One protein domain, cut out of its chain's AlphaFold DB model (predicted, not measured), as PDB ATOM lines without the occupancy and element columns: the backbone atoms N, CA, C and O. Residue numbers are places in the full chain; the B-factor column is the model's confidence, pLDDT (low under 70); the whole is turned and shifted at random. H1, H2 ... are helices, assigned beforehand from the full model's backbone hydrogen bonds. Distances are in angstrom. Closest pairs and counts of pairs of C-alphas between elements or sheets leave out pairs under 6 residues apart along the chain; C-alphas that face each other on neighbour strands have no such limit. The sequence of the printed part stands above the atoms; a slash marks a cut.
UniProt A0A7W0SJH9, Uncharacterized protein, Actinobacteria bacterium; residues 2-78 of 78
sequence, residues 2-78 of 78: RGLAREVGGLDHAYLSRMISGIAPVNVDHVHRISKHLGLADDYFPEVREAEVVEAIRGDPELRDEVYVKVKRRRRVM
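AT A GLANCE: This is residues 2 to 78 of the 78 residues of an uncharacterized protein of Actinobacteria bacterium (UniProt A0A7W0SJH9). The longest helix, H5, makes one end of a loose string of helices: it meets H4 at a corner, and its residues 68 to 77, with residue 78 after them, stick out. H4 leads from that corner to H3, with which it forms a wide helical hairpin, and the short helices H1 and H2 make an open, loosely joined group at the other end. The printed part has 77 residues with five named helices, in the order H1, H2, H3, H4, H5, and no named strand; the class is all helix. The whole is loose, with a radius of gyration of the C-alphas of 16.0 A, and only just elongated, spanning 47 by 24 by 19 A.

IN THESE COORDINATES: H5, residues 61 to 77, is 25.1 A long from first to last C-alpha, ending with C-alpha 77 at (-19.435, -16.801, -97.386). Before it comes H4, residues 46 to 59, 20.1 A long, with C-alpha 46 at (-29.544, -19.936, -74.904). H3 holds residues 28 to 37 and is 14.1 A long. H2, residues 13 to 20, measures 10.7 A and H1, residues 2 to 7, measures 8.9 A, beginning with C-alpha 2 at (-32.945, -13.956, -52.921).

HOW THE PARTS SIT: H5 and H4 touch only at the corner by their link, through residues 63 to 64 of H5 and 56 to 58 of H4. Their closest C-alphas, those of Arg 64 and Ile 57, are 4.9 A apart, and they run opposite ways at a steep tilt of 57 degrees. H4 touches H3 with residues 47 to 51 alone; the closest C-alphas, those of Val 48 and Val 28, are 5.8 A apart. This hairpin runs opposite ways at a steep tilt of 44 degrees. H1 is close to H3 but not clearly touching, the closest C-alphas, those of Glu 7 and His 37, being 7.9 A apart. H1 and H2 only just touch, with 3 pairs of C-alphas within 8 A; the closest, those of Ala 5 and His 13, are 5.8 A apart, and the helices are about perpendicular at 86 degrees. H2 and H3 are apart, and H5 is apart from H1, H2 and H3. In H1, H2, H3 and H4 every O i to N i+4 pair is within hydrogen-bond range, and in H5 12 of 13 are.

THE WHOLE: The C-alphas of Arg 6 and Arg 76, the two farthest apart, are 48.1 A from each other. The printed part has no cut and ends at residue 78, the chain's last residue. The links H1 to H2 and H4 to H5 are tight, those from H2 to H3 and H3 to H4 are short, and none is long. The mean pLDDT of the printed part is 77.6; 22 residues are under 70, among them residues 2 to 13, 24 to 26 and 77 to 78.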
ATOM      1  N   ARG A   2     -33.081 -13.152 -54.167       56.75
ATOM      2  CA  ARG A   2     -32.945 -13.956 -52.921       56.75
ATOM      3  C   ARG A   2     -34.032 -15.032 -52.732       56.75
ATOM      4  O   ARG A   2     -33.731 -16.079 -52.177       56.75
ATOM      5  N   GLY A   3     -35.262 -14.781 -53.196       59.41
ATOM      6  CA  GLY A   3     -36.359 -15.767 -53.176       59.41
ATOM      7  C   GLY A   3     -36.079 -16.963 -54.088       59.41
ATOM      8  O   GLY A   3     -36.027 -18.090 -53.613       59.41
ATOM      9  N   LEU A   4     -35.736 -16.692 -55.353       62.47
ATOM     10  CA  LEU A   4     -35.362 -17.710 -56.343       62.47
ATOM     11  C   LEU A   4     -34.198 -18.604 -55.873       62.47
ATOM     12  O   LEU A   4     -34.260 -19.819 -55.993       62.47
ATOM     13  N   ALA A   5     -33.161 -18.010 -55.274       61.31
ATOM     14  CA  ALA A   5     -32.014 -18.735 -54.717       61.31
ATOM     15  C   ALA A   5     -32.398 -19.753 -53.621       61.31
ATOM     16  O   ALA A   5     -31.803 -20.827 -53.527       61.31
ATOM     17  N   ARG A   6     -33.402 -19.426 -52.791       62.56
ATOM     18  CA  ARG A   6     -33.927 -20.340 -51.764       62.56
ATOM     19  C   ARG A   6     -34.827 -21.417 -52.358       62.56
ATOM     20  O   ARG A   6     -34.725 -22.564 -51.946       62.56
ATOM     21  N   GLU A   7     -35.680 -21.050 -53.307       63.34
ATOM     22  CA  GLU A   7     -36.678 -21.956 -53.882       63.34
ATOM     23  C   GLU A   7     -36.076 -23.001 -54.827       63.34
ATOM     24  O   GLU A   7     -36.493 -24.153 -54.808       63.34
ATOM     25  N   VAL A   8     -35.035 -22.644 -55.585       64.44
ATOM     26  CA  VAL A   8     -34.351 -23.568 -56.509       64.44
ATOM     27  C   VAL A   8     -33.411 -24.547 -55.771       64.44
ATOM     28  O   VAL A   8     -32.866 -25.477 -56.364       64.44
ATOM     29  N   GLY A   9     -33.258 -24.397 -54.451       57.06
ATOM     30  CA  GLY A   9     -32.527 -25.346 -53.611       57.06
ATOM     31  C   GLY A   9     -31.015 -25.122 -53.606       57.06
ATOM     32  O   GLY A   9     -30.256 -25.931 -54.134       57.06
ATOM     33  N   GLY A  10     -30.570 -24.043 -52.952       61.06
ATOM     34  CA  GLY A  10     -29.167 -23.887 -52.541       61.06
ATOM     35  C   GLY A  10     -28.251 -23.183 -53.542       61.06
ATOM     36  O   GLY A  10     -27.032 -23.271 -53.410       61.06
ATOM     37  N   LEU A  11     -28.805 -22.463 -54.520       67.69
ATOM     38  CA  LEU A  11     -27.997 -21.654 -55.431       67.69
ATOM     39  C   LEU A  11     -27.614 -20.330 -54.782       67.69
ATOM     40  O   LEU A  11     -28.471 -19.560 -54.354       67.69
ATOM     41  N   ASP A  12     -26.314 -20.044 -54.739       69.19
ATOM     42  CA  ASP A  12     -25.815 -18.759 -54.270       69.19
ATOM     43  C   ASP A  12     -26.315 -17.630 -55.189       69.19
ATOM     44  O   ASP A  12     -26.162 -17.652 -56.412       69.19
ATOM     45  N   HIS A  13     -26.895 -16.600 -54.582       66.81
ATOM     46  CA  HIS A  13     -27.342 -15.399 -55.275       66.81
ATOM     47  C   HIS A  13     -26.214 -14.749 -56.086       66.81
ATOM     48  O   HIS A  13     -26.447 -14.250 -57.189       66.81
ATOM     49  N   ALA A  14     -24.988 -14.729 -55.551       71.88
ATOM     50  CA  ALA A  14     -23.848 -14.161 -56.260       71.88
ATOM     51  C   ALA A  14     -23.414 -15.046 -57.439       71.88
ATOM     52  O   ALA A  14     -22.929 -14.530 -58.445       71.88
ATOM     53  N   TYR A  15     -23.620 -16.363 -57.361       68.19
ATOM     54  CA  TYR A  15     -23.450 -17.262 -58.501       68.19
ATOM     55  C   TYR A  15     -24.477 -16.969 -59.604       68.19
ATOM     56  O   TYR A  15     -24.075 -16.711 -60.733       68.19
ATOM     57  N   LEU A  16     -25.770 -16.878 -59.272       67.50
ATOM     58  CA  LEU A  16     -26.828 -16.560 -60.245       67.50
ATOM     59  C   LEU A  16     -26.621 -15.203 -60.923       67.50
ATOM     60  O   LEU A  16     -26.779 -15.080 -62.134       67.50
ATOM     61  N   SER A  17     -26.235 -14.186 -60.152       69.50
ATOM     62  CA  SER A  17     -25.938 -12.865 -60.706       69.50
ATOM     63  C   SER A  17     -24.743 -12.912 -61.657       69.50
ATOM     64  O   SER A  17     -24.815 -12.341 -62.737       69.50
ATOM     65  N   ARG A  18     -23.655 -13.604 -61.287       70.75
ATOM     66  CA  ARG A  18     -22.476 -13.747 -62.156       70.75
ATOM     67  C   ARG A  18     -22.772 -14.577 -63.399       70.75
ATOM     68  O   ARG A  18     -22.210 -14.283 -64.444       70.75
ATOM     69  N   MET A  19     -23.646 -15.571 -63.285       71.06
ATOM     70  CA  MET A  19     -24.104 -16.399 -64.397       71.06
ATOM     71  C   MET A  19     -24.884 -15.557 -65.416       71.06
ATOM     72  O   MET A  19     -24.521 -15.537 -66.584       71.06
ATOM     73  N   ILE A  20     -25.871 -14.768 -64.971       68.44
ATOM     74  CA  ILE A  20     -26.650 -13.868 -65.848       68.44
ATOM     75  C   ILE A  20     -25.771 -12.772 -66.464       68.44
ATOM     76  O   ILE A  20     -25.978 -12.376 -67.606       68.44
ATOM     77  N   SER A  21     -24.781 -12.270 -65.724       70.44
ATOM     78  CA  SER A  21     -23.832 -11.277 -66.239       70.44
ATOM     79  C   SER A  21     -22.737 -11.870 -67.139       70.44
ATOM     80  O   SER A  21     -21.855 -11.126 -67.558       70.44
ATOM     81  N   GLY A  22     -22.743 -13.183 -67.404       64.94
ATOM     82  CA  GLY A  22     -21.734 -13.862 -68.229       64.94
ATOM     83  C   GLY A  22     -20.335 -13.941 -67.600       64.94
ATOM     84  O   GLY A  22     -19.364 -14.244 -68.285       64.94
ATOM     85  N   ILE A  23     -20.210 -13.656 -66.300       74.06
ATOM     86  CA  ILE A  23     -18.944 -13.647 -65.547       74.06
ATOM     87  C   ILE A  23     -18.577 -15.055 -65.062       74.06
ATOM     88  O   ILE A  23     -17.398 -15.385 -64.956       74.06
ATOM     89  N   ALA A  24     -19.574 -15.875 -64.719       68.62
ATOM     90  CA  ALA A  24     -19.371 -17.245 -64.258       68.62
ATOM     91  C   ALA A  24     -19.907 -18.251 -65.284       68.62
ATOM     92  O   ALA A  24     -20.957 -17.998 -65.875       68.62
ATOM     93  N   PRO A  25     -19.231 -19.402 -65.461       65.44
ATOM     94  CA  PRO A  25     -19.714 -20.450 -66.343       65.44
ATOM     95  C   PRO A  25     -21.078 -20.965 -65.877       65.44
ATOM     96  O   PRO A  25     -21.322 -21.193 -64.682       65.44
ATOM     97  N   VAL A  26     -21.960 -21.143 -66.853       69.19
ATOM     98  CA  VAL A  26     -23.306 -21.661 -66.653       69.19
ATOM     99  C   VAL A  26     -23.227 -23.150 -66.338       69.19
ATOM    100  O   VAL A  26     -22.677 -23.929 -67.113       69.19
ATOM    101  N   ASN A  27     -23.768 -23.551 -65.190       74.50
ATOM    102  CA  ASN A  27     -23.998 -24.958 -64.892       74.50
ATOM    103  C   ASN A  27     -25.389 -25.336 -65.415       74.50
ATOM    104  O   ASN A  27     -26.397 -24.808 -64.943       74.50
ATOM    105  N   VAL A  28     -25.424 -26.247 -66.386       70.94
ATOM    106  CA  VAL A  28     -26.644 -26.682 -67.080       70.94
ATOM    107  C   VAL A  28     -27.677 -27.246 -66.109       70.94
ATOM    108  O   VAL A  28     -28.844 -26.871 -66.188       70.94
ATOM    109  N   ASP A  29     -27.255 -28.043 -65.124       75.00
ATOM    110  CA  ASP A  29     -28.159 -28.628 -64.127       75.00
ATOM    111  C   ASP A  29     -28.852 -27.546 -63.295       75.00
ATOM    112  O   ASP A  29     -30.026 -27.663 -62.933       75.00
ATOM    113  N   HIS A  30     -28.130 -26.467 -62.984       74.88
ATOM    114  CA  HIS A  30     -28.686 -25.338 -62.248       74.88
ATOM    115  C   HIS A  30     -29.698 -24.577 -63.093       74.88
ATOM    116  O   HIS A  30     -30.773 -24.249 -62.593       74.88
ATOM    117  N   VAL A  31     -29.394 -24.329 -64.366       74.31
ATOM    118  CA  VAL A  31     -30.324 -23.628 -65.255       74.31
ATOM    119  C   VAL A  31     -31.567 -24.461 -65.530       74.31
ATOM    120  O   VAL A  31     -32.662 -23.923 -65.452       74.31
ATOM    121  N   HIS A  32     -31.430 -25.772 -65.717       75.25
ATOM    122  CA  HIS A  32     -32.568 -26.671 -65.888       75.25
ATOM    123  C   HIS A  32     -33.505 -26.642 -64.665       75.25
ATOM    124  O   HIS A  32     -34.726 -26.534 -64.798       75.25
ATOM    125  N   ARG A  33     -32.950 -26.632 -63.443       76.50
ATOM    126  CA  ARG A  33     -33.744 -26.469 -62.210       76.50
ATOM    127  C   ARG A  33     -34.446 -25.113 -62.137       76.50
ATOM    128  O   ARG A  33     -35.594 -25.057 -61.702       76.50
ATOM    129  N   ILE A  34     -33.781 -24.037 -62.560       76.19
ATOM    130  CA  ILE A  34     -34.373 -22.693 -62.619       76.19
ATOM    131  C   ILE A  34     -35.515 -22.657 -63.641       76.19
ATOM    132  O   ILE A  34     -36.597 -22.190 -63.297       76.19
ATOM    133  N   SER A  35     -35.304 -23.167 -64.860       75.81
ATOM    134  CA  SER A  35     -36.320 -23.226 -65.921       75.81
ATOM    135  C   SER A  35     -37.565 -23.962 -65.444       75.81
ATOM    136  O   SER A  35     -38.663 -23.406 -65.487       75.81
ATOM    137  N   LYS A  36     -37.382 -25.159 -64.872       80.06
ATOM    138  CA  LYS A  36     -38.470 -25.968 -64.319       80.06
ATOM    139  C   LYS A  36     -39.229 -25.246 -63.206       80.06
ATOM    140  O   LYS A  36     -40.457 -25.287 -63.179       80.06
ATOM    141  N   HIS A  37     -38.517 -24.579 -62.295       79.00
ATOM    142  CA  HIS A  37     -39.137 -23.826 -61.198       79.00
ATOM    143  C   HIS A  37     -39.939 -22.618 -61.692       79.00
ATOM    144  O   HIS A  37     -40.989 -22.295 -61.146       79.00
ATOM    145  N   LEU A  38     -39.466 -21.963 -62.751       79.50
ATOM    146  CA  LEU A  38     -40.128 -20.811 -63.362       79.50
ATOM    147  C   LEU A  38     -41.225 -21.198 -64.370       79.50
ATOM    148  O   LEU A  38     -41.860 -20.306 -64.930       79.50
ATOM    149  N   GLY A  39     -41.456 -22.495 -64.610       80.75
ATOM    150  CA  GLY A  39     -42.404 -22.976 -65.620       80.75
ATOM    151  C   GLY A  39     -41.997 -22.619 -67.054       80.75
ATOM    152  O   GLY A  39     -42.854 -22.495 -67.928       80.75
ATOM    153  N   LEU A  40     -40.702 -22.403 -67.283       81.81
ATOM    154  CA  LEU A  40     -40.128 -22.115 -68.592       81.81
ATOM    155  C   LEU A  40     -39.772 -23.424 -69.302       81.81
ATOM    156  O   LEU A  40     -39.589 -24.457 -68.660       81.81
ATOM    157  N   ALA A  41     -39.645 -23.366 -70.628       77.06
ATOM    158  CA  ALA A  41     -39.113 -24.485 -71.399       77.06
ATOM    159  C   ALA A  41     -37.688 -24.838 -70.935       77.06
ATOM    160  O   ALA A  41     -36.920 -23.958 -70.533       77.06
ATOM    161  N   ASP A  42     -37.326 -26.117 -71.011       71.38
ATOM    162  CA  ASP A  42     -36.022 -26.609 -70.544       71.38
ATOM    163  C   ASP A  42     -34.855 -25.929 -71.276       71.38
ATOM    164  O   ASP A  42     -33.831 -25.618 -70.670       71.38
ATOM    165  N   ASP A  43     -35.070 -25.580 -72.542       74.94
ATOM    166  CA  ASP A  43     -34.128 -24.936 -73.452       74.94
ATOM    167  C   ASP A  43     -34.324 -23.408 -73.553       74.94
ATOM    168  O   ASP A  43     -33.807 -22.760 -74.469       74.94
ATOM    169  N   TYR A  44     -35.096 -22.813 -72.635       77.44
ATOM    170  CA  TYR A  44     -35.443 -21.390 -72.671       77.44
ATOM    171  C   TYR A  44     -34.193 -20.501 -72.728       77.44
ATOM    172  O   TYR A  44     -34.125 -19.548 -73.515       77.44
ATOM    173  N   PHE A  45     -33.186 -20.844 -71.925       76.62
ATOM    174  CA  PHE A  45     -31.922 -20.123 -71.870       76.62
ATOM    175  C   PHE A  45     -30.993 -20.559 -73.013       76.62
ATOM    176  O   PHE A  45     -30.758 -21.758 -73.191       76.62
ATOM    177  N   PRO A  46     -30.434 -19.613 -73.791       75.75
ATOM    178  CA  PRO A  46     -29.544 -19.936 -74.904       75.75
ATOM    179  C   PRO A  46     -28.313 -20.740 -74.475       75.75
ATOM    180  O   PRO A  46     -27.830 -21.552 -75.256       75.75
ATOM    181  N   GLU A  47     -27.845 -20.570 -73.241       73.06
ATOM    182  CA  GLU A  47     -26.697 -21.288 -72.692       73.06
ATOM    183  C   GLU A  47     -27.000 -22.770 -72.445       73.06
ATOM    184  O   GLU A  47     -26.104 -23.600 -72.578       73.06
ATOM    185  N   VAL A  48     -28.258 -23.122 -72.145       74.50
ATOM    186  CA  VAL A  48     -28.685 -24.530 -72.072       74.50
ATOM    187  C   VAL A  48     -28.647 -25.144 -73.460       74.50
ATOM    188  O   VAL A  48     -28.016 -26.180 -73.645       74.50
ATOM    189  N   ARG A  49     -29.223 -24.456 -74.455       78.75
ATOM    190  CA  ARG A  49     -29.183 -24.907 -75.855       78.75
ATOM    191  C   ARG A  49     -27.755 -25.100 -76.348       78.75
ATOM    192  O   ARG A  49     -27.457 -26.088 -77.009       78.75
ATOM    193  N   GLU A  50     -26.866 -24.158 -76.045       81.00
ATOM    194  CA  GLU A  50     -25.461 -24.262 -76.431       81.00
ATOM    195  C   GLU A  50     -24.779 -25.451 -75.753       81.00
ATOM    196  O   GLU A  50     -24.105 -26.229 -76.427       81.00
ATOM    197  N   ALA A  51     -24.974 -25.625 -74.446       78.62
ATOM    198  CA  ALA A  51     -24.358 -26.721 -73.716       78.62
ATOM    199  C   ALA A  51     -24.857 -28.092 -74.192       78.62
ATOM    200  O   ALA A  51     -24.038 -28.981 -74.413       78.62
ATOM    201  N   GLU A  52     -26.161 -28.248 -74.428       82.25
ATOM    202  CA  GLU A  52     -26.736 -29.469 -75.006       82.25
ATOM    203  C   GLU A  52     -26.119 -29.789 -76.372       82.25
ATOM    204  O   GLU A  52     -25.709 -30.922 -76.625       82.25
ATOM    205  N   VAL A  53     -25.984 -28.781 -77.240       87.06
ATOM    206  CA  VAL A  53     -25.352 -28.941 -78.557       87.06
ATOM    207  C   VAL A  53     -23.881 -29.339 -78.424       87.06
ATOM    208  O   VAL A  53     -23.425 -30.239 -79.128       87.06
ATOM    209  N   VAL A  54     -23.124 -28.690 -77.537       87.31
ATOM    210  CA  VAL A  54     -21.699 -28.987 -77.332       87.31
ATOM    211  C   VAL A  54     -21.502 -30.395 -76.778       87.31
ATOM    212  O   VAL A  54     -20.635 -31.113 -77.278       87.31
ATOM    213  N   GLU A  55     -22.292 -30.810 -75.789       86.56
ATOM    214  CA  GLU A  55     -22.212 -32.159 -75.222       86.56
ATOM    215  C   GLU A  55     -22.588 -33.228 -76.255       86.56
ATOM    216  O   GLU A  55     -21.853 -34.206 -76.410       86.56
ATOM    217  N   ALA A  56     -23.643 -33.006 -77.047       88.81
ATOM    218  CA  ALA A  56     -23.998 -33.898 -78.149       88.81
ATOM    219  C   ALA A  56     -22.850 -34.033 -79.168       88.81
ATOM    220  O   ALA A  56     -22.477 -35.141 -79.545       88.81
ATOM    221  N   ILE A  57     -22.222 -32.917 -79.559       94.25
ATOM    222  CA  ILE A  57     -21.073 -32.907 -80.481       94.25
ATOM    223  C   ILE A  57     -19.847 -33.617 -79.885       94.25
ATOM    224  O   ILE A  57     -19.071 -34.231 -80.617       94.25
ATOM    225  N   ARG A  58     -19.621 -33.519 -78.569       89.56
ATOM    226  CA  ARG A  58     -18.503 -34.205 -77.901       89.56
ATOM    227  C   ARG A  58     -18.693 -35.718 -77.878       89.56
ATOM    228  O   ARG A  58     -17.708 -36.437 -78.038       89.56
ATOM    229  N   GLY A  59     -19.925 -36.178 -77.660       92.62
ATOM    230  CA  GLY A  59     -20.272 -37.598 -77.584       92.62
ATOM    231  C   GLY A  59     -20.380 -38.302 -78.939       92.62
ATOM    232  O   GLY A  59     -20.269 -39.525 -78.984       92.62
ATOM    233  N   ASP A  60     -20.558 -37.551 -80.028       96.50
ATOM    234  CA  ASP A  60     -20.814 -38.087 -81.366       96.50
ATOM    235  C   ASP A  60     -19.837 -37.504 -82.418       96.50
ATOM    236  O   ASP A  60     -19.998 -36.366 -82.883       96.50
ATOM    237  N   PRO A  61     -18.803 -38.274 -82.821       95.56
ATOM    238  CA  PRO A  61     -17.843 -37.849 -83.837       95.56
ATOM    239  C   PRO A  61     -18.451 -37.596 -85.224       95.56
ATOM    240  O   PRO A  61     -17.945 -36.730 -85.939       95.56
ATOM    241  N   GLU A  62     -19.510 -38.317 -85.609       97.06
ATOM    242  CA  GLU A  62     -20.170 -38.125 -86.907       97.06
ATOM    243  C   GLU A  62     -20.895 -36.777 -86.918       97.06
ATOM    244  O   GLU A  62     -20.673 -35.949 -87.810       97.06
ATOM    245  N   LEU A  63     -21.654 -36.490 -85.854       96.00
ATOM    246  CA  LEU A  63     -22.313 -35.198 -85.661       96.00
ATOM    247  C   LEU A  63     -21.305 -34.039 -85.647       96.00
ATOM    248  O   LEU A  63     -21.543 -32.989 -86.256       96.00
ATOM    249  N   ARG A  64     -20.154 -34.213 -84.989       96.00
ATOM    250  CA  ARG A  64     -19.077 -33.213 -84.983       96.00
ATOM    251  C   ARG A  64     -18.598 -32.889 -86.394       96.00
ATOM    252  O   ARG A  64     -18.465 -31.710 -86.744       96.00
ATOM    253  N   ASP A  65     -18.320 -33.911 -87.192       97.56
ATOM    254  CA  ASP A  65     -17.767 -33.737 -88.532       97.56
ATOM    255  C   ASP A  65     -18.804 -33.095 -89.476       97.56
ATOM    256  O   ASP A  65     -18.470 -32.189 -90.251       97.56
ATOM    257  N   GLU A  66     -20.090 -33.437 -89.334       96.81
ATOM    258  CA  GLU A  66     -21.186 -32.750 -90.027       96.81
ATOM    259  C   GLU A  66     -21.270 -31.256 -89.682       96.81
ATOM    260  O   GLU A  66     -21.386 -30.396 -90.570       96.81
ATOM    261  N   VAL A  67     -21.223 -30.927 -88.386       95.31
ATOM    262  CA  VAL A  67     -21.260 -29.541 -87.907       95.31
ATOM    263  C   VAL A  67     -20.044 -28.774 -88.424       95.31
ATOM    264  O   VAL A  67     -20.198 -27.653 -88.920       95.31
ATOM    265  N   TYR A  68     -18.854 -29.379 -88.408       93.81
ATOM    266  CA  TYR A  68     -17.635 -28.771 -88.943       93.81
ATOM    267  C   TYR A  68     -17.790 -28.366 -90.416       93.81
ATOM    268  O   TYR A  68     -17.454 -27.234 -90.786       93.81
ATOM    269  N   VAL A  69     -18.357 -29.235 -91.259       96.75
ATOM    270  CA  VAL A  69     -18.613 -28.922 -92.677       96.75
ATOM    271  C   VAL A  69     -19.557 -27.724 -92.816       96.75
ATOM    272  O   VAL A  69     -19.282 -26.812 -93.607       96.75
ATOM    273  N   LYS A  70     -20.644 -27.682 -92.037       94.56
ATOM    274  CA  LYS A  70     -21.617 -26.573 -92.046       94.56
ATOM    275  C   LYS A  70     -20.970 -25.251 -91.610       94.56
ATOM    276  O   LYS A  70     -21.144 -24.233 -92.284       94.56
ATOM    277  N   VAL A  71     -20.169 -25.264 -90.543       93.62
ATOM    278  CA  VAL A  71     -19.447 -24.083 -90.033       93.62
ATOM    279  C   VAL A  71     -18.414 -23.581 -91.044       93.62
ATOM    280  O   VAL A  71     -18.375 -22.385 -91.342       93.62
ATOM    281  N   LYS A  72     -17.613 -24.480 -91.627       94.06
ATOM    282  CA  LYS A  72     -16.606 -24.137 -92.644       94.06
ATOM    283  C   LYS A  72     -17.234 -23.485 -93.877       94.06
ATOM    284  O   LYS A  72     -16.660 -22.543 -94.420       94.06
ATOM    285  N   ARG A  73     -18.410 -23.957 -94.312       92.50
ATOM    286  CA  ARG A  73     -19.168 -23.343 -95.416       92.50
ATOM    287  C   ARG A  73     -19.636 -21.932 -95.066       92.50
ATOM    288  O   ARG A  73     -19.392 -21.026 -95.852       92.50
ATOM    289  N   ARG A  74     -20.231 -21.722 -93.885       90.69
ATOM    290  CA  ARG A  74     -20.690 -20.388 -93.447       90.69
ATOM    291  C   ARG A  74     -19.549 -19.368 -93.364       90.69
ATOM    292  O   ARG A  74     -19.716 -18.251 -93.829       90.69
ATOM    293  N   ARG A  75     -18.376 -19.767 -92.860       83.94
ATOM    294  CA  ARG A  75     -17.190 -18.890 -92.771       83.94
ATOM    295  C   ARG A  75     -16.579 -18.495 -94.115       83.94
ATOM    296  O   ARG A  75     -15.843 -17.527 -94.158       83.94
ATOM    297  N   ARG A  76     -16.821 -19.257 -95.185       77.56
ATOM    298  CA  ARG A  76     -16.336 -18.931 -96.538       77.56
ATOM    299  C   ARG A  76     -17.213 -17.913 -97.269       77.56
ATOM    300  O   ARG A  76     -16.797 -17.419 -98.308       77.56
ATOM    301  N   VAL A  77     -18.436 -17.700 -96.785       60.81
ATOM    302  CA  VAL A  77     -19.435 -16.801 -97.386       60.81
ATOM    303  C   VAL A  77     -19.467 -15.440 -96.666       60.81
ATOM    304  O   VAL A  77     -20.103 -14.511 -97.152       60.81
ATOM    305  N   MET A  78     -18.764 -15.320 -95.535       52.50
ATOM    306  CA  MET A  78     -18.436 -14.054 -94.868       52.50
ATOM    307  C   MET A  78     -17.063 -13.565 -95.315       52.50
ATOM    308  O   MET A  78     -16.902 -12.332 -95.400       52.50
TER     309      MET A  78